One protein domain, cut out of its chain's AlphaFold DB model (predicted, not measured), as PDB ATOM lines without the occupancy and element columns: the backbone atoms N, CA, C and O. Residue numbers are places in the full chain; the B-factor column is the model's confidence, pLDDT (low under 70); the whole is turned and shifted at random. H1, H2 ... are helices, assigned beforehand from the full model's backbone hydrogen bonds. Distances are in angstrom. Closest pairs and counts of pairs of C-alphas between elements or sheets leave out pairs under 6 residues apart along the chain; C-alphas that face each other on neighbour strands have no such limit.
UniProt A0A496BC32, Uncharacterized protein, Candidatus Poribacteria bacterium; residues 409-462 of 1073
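AT A GLANCE: This is residues 409 to 462 of the 1073 residues of an uncharacterized protein of Candidatus Poribacteria bacterium (UniProt A0A496BC32). Four short helices are strung on loops along a chain that runs out and folds back: from H1 at one end it passes through a long loop to H2, turns at residues 438 to 442 at the other end, and comes back through H3 to H4. The helices form no bundle, and loops make up much of the body. The printed part has 54 residues with four named helices, in the order H1, H2, H3, H4, and no named strand. The class is all helix, though under half of the residues, 25 of 54, are in named elements. The whole is compact, with a radius of gyration of the C-alphas of 11.0 A, and rounded, spanning 30 by 25 by 17 A.

HOW THE PARTS SIT: H1, residues 413 to 418, touches no helix. H2, residues 430 to 437, is apart from H1. H3, residues 443 to 446, and H2 only just touch, and only at the corner by their link, with 3 pairs of C-alphas within 8 A. Their closest C-alphas are those of Cys 433 and Pro 443, 5.5 A apart. H4, residues 454 to 460, is apart from H1, H2 and H3. In H1, H2 and H4 every pair of O i and N i+4 is within hydrogen-bond range. H3 is too short for such a pair, and its one pair of O i and N i+3 is within range.

IN THESE COORDINATES: H1 begins at C-alpha 413, (113.715, 152.213, 142.925), and is 8.5 A long from first to last C-alpha. H2, the longest helix by residues, begins at C-alpha 430, (111.681, 141.251, 139.266), and measures 11.0 A. H3 measures 5.1 A. H4 measures 10.0 A and ends at C-alpha 460, (117.852, 137.677, 154.145).

THE WHOLE: The two C-alphas farthest apart, those of Val 415 and Gly 440, are 30.7 A apart. The printed part has no cut. The link from H1 to H2, 11 residues, is long; that from H2 to H3 is tight, and that from H3 to H4 is short. The mean pLDDT of the printed part is 83.2, and residues 424 to 426 are under 70.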
ATOM      1  N   LYS A 409     106.141 147.678 142.571       80.81
ATOM      2  CA  LYS A 409     106.730 148.091 141.288       80.81
ATOM      3  C   LYS A 409     106.634 149.603 141.059       80.81
ATOM      4  O   LYS A 409     107.624 150.207 140.662       80.81
ATOM      5  N   ASP A 410     105.507 150.207 141.449       83.25
ATOM      6  CA  ASP A 410     105.227 151.648 141.332       83.25
ATOM      7  C   ASP A 410     105.941 152.509 142.397       83.25
ATOM      8  O   ASP A 410     105.882 153.737 142.355       83.25
ATOM      9  N   ILE A 411     106.619 151.886 143.375       82.75
ATOM     10  CA  ILE A 411     107.475 152.595 144.338       82.75
ATOM     11  C   ILE A 411     108.817 152.893 143.645       82.75
ATOM     12  O   ILE A 411     109.428 151.946 143.144       82.75
ATOM     13  N   PRO A 412     109.321 154.146 143.649       84.19
ATOM     14  CA  PRO A 412     110.617 154.488 143.059       84.19
ATOM     15  C   PRO A 412     111.751 153.586 143.556       84.19
ATOM     16  O   PRO A 412     111.792 153.227 144.738       84.19
ATOM     17  N   VAL A 413     112.671 153.218 142.660       80.94
ATOM     18  CA  VAL A 413     113.715 152.213 142.925       80.94
ATOM     19  C   VAL A 413     114.588 152.627 144.106       80.94
ATOM     20  O   VAL A 413     114.898 151.804 144.958       80.94
ATOM     21  N   GLU A 414     114.906 153.911 144.220       83.44
ATOM     22  CA  GLU A 414     115.737 154.500 145.270       83.44
ATOM     23  C   GLU A 414     115.068 154.372 146.646       83.44
ATOM     24  O   GLU A 414     115.704 153.995 147.631       83.44
ATOM     25  N   VAL A 415     113.756 154.625 146.702       82.12
ATOM     26  CA  VAL A 415     112.939 154.483 147.917       82.12
ATOM     27  C   VAL A 415     112.792 153.005 148.284       82.12
ATOM     28  O   VAL A 415     112.939 152.636 149.448       82.12
ATOM     29  N   ARG A 416     112.557 152.142 147.288       82.81
ATOM     30  CA  ARG A 416     112.423 150.691 147.467       82.81
ATOM     31  C   ARG A 416     113.737 150.058 147.936       82.81
ATOM     32  O   ARG A 416     113.709 149.229 148.839       82.81
ATOM     33  N   MET A 417     114.880 150.457 147.379       83.25
ATOM     34  CA  MET A 417     116.210 149.921 147.707       83.25
ATOM     35  C   MET A 417     116.826 150.507 148.984       83.25
ATOM     36  O   MET A 417     117.759 149.912 149.519       83.25
ATOM     37  N   ALA A 418     116.285 151.599 149.534       82.75
ATOM     38  CA  ALA A 418     116.640 152.054 150.880       82.75
ATOM     39  C   ALA A 418     116.161 151.077 151.976       82.75
ATOM     40  O   ALA A 418     116.838 150.896 152.991       82.75
ATOM     41  N   THR A 419     115.015 150.413 151.776       81.31
ATOM     42  CA  THR A 419     114.447 149.433 152.722       81.31
ATOM     43  C   THR A 419     113.900 148.179 152.005       81.31
ATOM     44  O   THR A 419     112.728 147.821 152.164       81.31
ATOM     45  N   PRO A 420     114.746 147.422 151.271       73.56
ATOM     46  CA  PRO A 420     114.330 146.465 150.228       73.56
ATOM     47  C   PRO A 420     113.456 145.302 150.705       73.56
ATOM     48  O   PRO A 420     112.810 144.648 149.889       73.56
ATOM     49  N   PHE A 421     113.390 145.051 152.018       77.75
ATOM     50  CA  PHE A 421     112.582 143.976 152.600       77.75
ATOM     51  C   PHE A 421     111.389 144.445 153.449       77.75
ATOM     52  O   PHE A 421     110.655 143.609 153.977       77.75
ATOM     53  N   GLN A 422     111.136 145.758 153.543       79.06
ATOM     54  CA  GLN A 422     110.042 146.338 154.341       79.06
ATOM     55  C   GLN A 422     108.650 145.832 153.918       79.06
ATOM     56  O   GLN A 422     107.758 145.691 154.753       79.06
ATOM     57  N   HIS A 423     108.472 145.501 152.636       70.62
ATOM     58  CA  HIS A 423     107.204 145.020 152.075       70.62
ATOM     59  C   HIS A 423     107.203 143.509 151.746       70.62
ATOM     60  O   HIS A 423     106.169 142.956 151.350       70.62
ATOM     61  N   GLY A 424     108.317 142.804 151.974       69.06
ATOM     62  CA  GLY A 424     108.528 141.380 151.673       69.06
ATOM     63  C   GLY A 424     109.871 141.128 150.978       69.06
ATOM     64  O   GLY A 424     110.629 142.061 150.757       69.06
ATOM     65  N   ASN A 425     110.174 139.881 150.607       67.25
ATOM     66  CA  ASN A 425     111.378 139.553 149.830       67.25
ATOM     67  C   ASN A 425     111.157 139.988 148.372       67.25
ATOM     68  O   ASN A 425     110.638 139.217 147.571       67.25
ATOM     69  N   VAL A 426     111.489 141.243 148.079       69.75
ATOM     70  CA  VAL A 426     111.241 141.929 146.808       69.75
ATOM     71  C   VAL A 426     112.559 142.045 146.039       69.75
ATOM     72  O   VAL A 426     113.580 142.419 146.616       69.75
ATOM     73  N   CYS A 427     112.550 141.713 144.747       77.69
ATOM     74  CA  CYS A 427     113.678 141.999 143.860       77.69
ATOM     75  C   CYS A 427     113.728 143.500 143.520       77.69
ATOM     76  O   CYS A 427     112.693 144.165 143.515       77.69
ATOM     77  N   GLU A 428     114.904 144.046 143.205       78.00
ATOM     78  CA  GLU A 428     114.996 145.399 142.639       78.00
ATOM     79  C   GLU A 428     114.235 145.506 141.321       78.00
ATOM     80  O   GLU A 428     113.495 146.468 141.125       78.00
ATOM     81  N   ASP A 429     114.403 144.499 140.465       80.50
ATOM     82  CA  ASP A 429     113.797 144.397 139.149       80.50
ATOM     83  C   ASP A 429     113.402 142.940 138.898       80.50
ATOM     84  O   ASP A 429     114.204 142.097 138.480       80.50
ATOM     85  N   ALA A 430     112.167 142.621 139.281       84.31
ATOM     86  CA  ALA A 430     111.681 141.251 139.266       84.31
ATOM     87  C   ALA A 430     111.399 140.772 137.830       84.31
ATOM     88  O   ALA A 430     111.743 139.642 137.481       84.31
ATOM     89  N   ASP A 431     110.882 141.661 136.976       87.12
ATOM     90  CA  ASP A 431     110.530 141.357 135.588       87.12
ATOM     91  C   ASP A 431     111.771 141.147 134.706       87.12
ATOM     92  O   ASP A 431     111.784 140.221 133.893       87.12
ATOM     93  N   ARG A 432     112.863 141.909 134.899       89.25
ATOM     94  CA  ARG A 432     114.134 141.632 134.197       89.25
ATOM     95  C   ARG A 432     114.774 140.325 134.647       89.25
ATOM     96  O   ARG A 432     115.313 139.601 133.812       89.25
ATOM     97  N   CYS A 433     114.679 139.981 135.934       88.50
ATOM     98  CA  CYS A 433     115.079 138.653 136.408       88.50
ATOM     99  C   CYS A 433     114.217 137.543 135.786       88.50
ATOM    100  O   CYS A 433     114.751 136.493 135.436       88.50
ATOM    101  N   HIS A 434     112.912 137.777 135.612       86.69
ATOM    102  CA  HIS A 434     111.998 136.818 134.998       86.69
ATOM    103  C   HIS A 434     112.346 136.557 133.529       86.69
ATOM    104  O   HIS A 434     112.681 135.427 133.170       86.69
ATOM    105  N   ALA A 435     112.356 137.618 132.718       89.88
ATOM    106  CA  ALA A 435     112.609 137.542 131.284       89.88
ATOM    107  C   ALA A 435     113.984 136.937 130.966       89.88
ATOM    108  O   ALA A 435     114.145 136.286 129.939       89.88
ATOM    109  N   LEU A 436     114.984 137.113 131.838       90.00
ATOM    110  CA  LEU A 436     116.313 136.547 131.613       90.00
ATOM    111  C   LEU A 436     116.354 135.023 131.829       90.00
ATOM    112  O   LEU A 436     117.010 134.317 131.059       90.00
ATOM    113  N   VAL A 437     115.600 134.508 132.808       86.81
ATOM    114  CA  VAL A 437     115.446 133.058 133.027       86.81
ATOM    115  C   VAL A 437     114.714 132.403 131.850       86.81
ATOM    116  O   VAL A 437     115.122 131.333 131.408       86.81
ATOM    117  N   GLU A 438     113.708 133.064 131.264       86.38
ATOM    118  CA  GLU A 438     113.010 132.589 130.048       86.38
ATOM    119  C   GLU A 438     113.922 132.483 128.805       86.38
ATOM    120  O   GLU A 438     113.571 131.842 127.809       86.38
ATOM    121  N   LYS A 439     115.111 133.097 128.848       88.94
ATOM    122  CA  LYS A 439     116.139 133.003 127.800       88.94
ATOM    123  C   LYS A 439     117.223 131.965 128.094       88.94
ATOM    124  O   LYS A 439     118.038 131.705 127.211       88.94
ATOM    125  N   GLY A 440     117.205 131.350 129.278       86.94
ATOM    126  CA  GLY A 440     118.150 130.313 129.701       86.94
ATOM    127  C   GLY A 440     119.379 130.819 130.467       86.94
ATOM    128  O   GLY A 440     120.241 130.009 130.793       86.94
ATOM    129  N   ALA A 441     119.461 132.116 130.774       89.25
ATOM    130  CA  ALA A 441     120.577 132.723 131.507       89.25
ATOM    131  C   ALA A 441     120.275 132.870 133.011       89.25
ATOM    132  O   ALA A 441     119.113 132.941 133.417       89.25
ATOM    133  N   ASP A 442     121.314 132.975 133.848       86.31
ATOM    134  CA  ASP A 442     121.149 133.186 135.295       86.31
ATOM    135  C   ASP A 442     121.195 134.683 135.695       86.31
ATOM    136  O   ASP A 442     122.220 135.353 135.498       86.31
ATOM    137  N   PRO A 443     120.134 135.241 136.319       87.50
ATOM    138  CA  PRO A 443     120.162 136.592 136.881       87.50
ATOM    139  C   PRO A 443     121.181 136.774 138.012       87.50
ATOM    140  O   PRO A 443     121.694 137.881 138.179       87.50
ATOM    141  N   SER A 444     121.495 135.728 138.783       84.19
ATOM    142  CA  SER A 444     122.412 135.781 139.931       84.19
ATOM    143  C   SER A 444     123.863 136.086 139.547       84.19
ATOM    144  O   SER A 444     124.578 136.676 140.357       84.19
ATOM    145  N   GLU A 445     124.260 135.786 138.308       84.81
ATOM    146  CA  GLU A 445     125.584 136.093 137.746       84.81
ATOM    147  C   GLU A 445     125.639 137.454 137.029       84.81
ATOM    148  O   GLU A 445     126.708 138.046 136.879       84.81
ATOM    149  N   SER A 446     124.496 137.963 136.557       84.56
ATOM    150  CA  SER A 446     124.453 138.960 135.474       84.56
ATOM    151  C   SER A 446     123.655 140.234 135.787       84.56
ATOM    152  O   SER A 446     124.038 141.322 135.337       84.56
ATOM    153  N   ILE A 447     122.579 140.122 136.574       88.00
ATOM    154  CA  ILE A 447     121.721 141.227 137.033       88.00
ATOM    155  C   ILE A 447     121.959 141.472 138.526       88.00
ATOM    156  O   ILE A 447     122.355 142.569 138.914       88.00
ATOM    157  N   CYS A 448     121.779 140.447 139.362       87.31
ATOM    158  CA  CYS A 448     121.832 140.558 140.819       87.31
ATOM    159  C   CYS A 448     123.134 141.171 141.369       87.31
ATOM    160  O   CYS A 448     123.011 141.989 142.277       87.31
ATOM    161  N   PRO A 449     124.353 140.891 140.853       88.25
ATOM    162  CA  PRO A 449     125.584 141.481 141.397       88.25
ATOM    163  C   PRO A 449     125.681 143.006 141.225       88.25
ATOM    164  O   PRO A 449     126.517 143.642 141.857       88.25
ATOM    165  N   LYS A 450     124.834 143.596 140.370       85.81
ATOM    166  CA  LYS A 450     124.721 145.047 140.149       85.81
ATOM    167  C   LYS A 450     123.649 145.697 141.040       85.81
ATOM    168  O   LYS A 450     123.520 146.916 141.030       85.81
ATOM    169  N   CYS A 451     122.880 144.899 141.785       85.81
ATOM    170  CA  CYS A 451     121.761 145.364 142.599       85.81
ATOM    171  C   CYS A 451     122.244 146.050 143.892       85.81
ATOM    172  O   CYS A 451     123.000 145.429 144.647       85.81
ATOM    173  N   PRO A 452     121.751 147.255 144.250       86.00
ATOM    174  CA  PRO A 452     122.082 147.919 145.515       86.00
ATOM    175  C   PRO A 452     121.751 147.076 146.759       86.00
ATOM    176  O   PRO A 452     122.396 147.213 147.795       86.00
ATOM    177  N   ALA A 453     120.772 146.171 146.657       85.88
ATOM    178  CA  ALA A 453     120.370 145.274 147.737       85.88
ATOM    179  C   ALA A 453     121.110 143.918 147.757       85.88
ATOM    180  O   ALA A 453     120.783 143.091 148.609       85.88
ATOM    181  N   TYR A 454     122.075 143.649 146.862       87.81
ATOM    182  CA  TYR A 454     122.650 142.307 146.640       87.81
ATOM    183  C   TYR A 454     123.138 141.601 147.917       87.81
ATOM    184  O   TYR A 454     122.651 140.515 148.232       87.81
ATOM    185  N   ALA A 455     124.020 142.231 148.700       86.44
ATOM    186  CA  ALA A 455     124.554 141.633 149.930       86.44
ATOM    187  C   ALA A 455     123.442 141.330 150.955       86.44
ATOM    188  O   ALA A 455     123.313 140.211 151.450       86.44
ATOM    189  N   ALA A 456     122.541 142.289 151.189       85.31
ATOM    190  CA  ALA A 456     121.389 142.089 152.067       85.31
ATOM    191  C   ALA A 456     120.405 141.029 151.514       85.31
ATOM    192  O   ALA A 456     119.655 140.410 152.273       85.31
ATOM    193  N   CYS A 457     120.406 140.792 150.198       85.56
ATOM    194  CA  CYS A 457     119.617 139.761 149.535       85.56
ATOM    195  C   CYS A 457     120.194 138.351 149.751       85.56
ATOM    196  O   CYS A 457     119.419 137.414 149.952       85.56
ATOM    197  N   GLN A 458     121.526 138.219 149.785       86.12
ATOM    198  CA  GLN A 458     122.237 136.991 150.171       86.12
ATOM    199  C   GLN A 458     122.043 136.652 151.658       86.12
ATOM    200  O   GLN A 458     121.910 135.481 152.004       86.12
ATOM    201  N   GLU A 459     121.955 137.656 152.536       83.38
ATOM    202  CA  GLU A 459     121.710 137.447 153.972       83.38
ATOM    203  C   GLU A 459     120.257 137.063 154.307       83.38
ATOM    204  O   GLU A 459     120.024 136.197 155.152       83.38
ATOM    205  N   ARG A 460     119.267 137.742 153.703       79.12
ATOM    206  CA  ARG A 460     117.852 137.677 154.145       79.12
ATOM    207  C   ARG A 460     116.781 137.896 153.057       79.12
ATOM    208  O   ARG A 460     115.592 137.978 153.383       79.12
ATOM    209  N   GLY A 461     117.172 138.038 151.789       79.56
ATOM    210  CA  GLY A 461     116.275 138.366 150.673       79.56
ATOM    211  C   GLY A 461     115.835 137.154 149.851       79.56
ATOM    212  O   GLY A 461     115.312 136.181 150.387       79.56
ATOM    213  N   TYR A 462     115.954 137.243 148.525       78.19
ATOM    214  CA  TYR A 462     115.651 136.135 147.611       78.19
ATOM    215  C   TYR A 462     116.760 135.071 147.618       78.19
ATOM    216  O   TYR A 462     116.463 133.883 147.721       78.19
TER     217      TYR A 462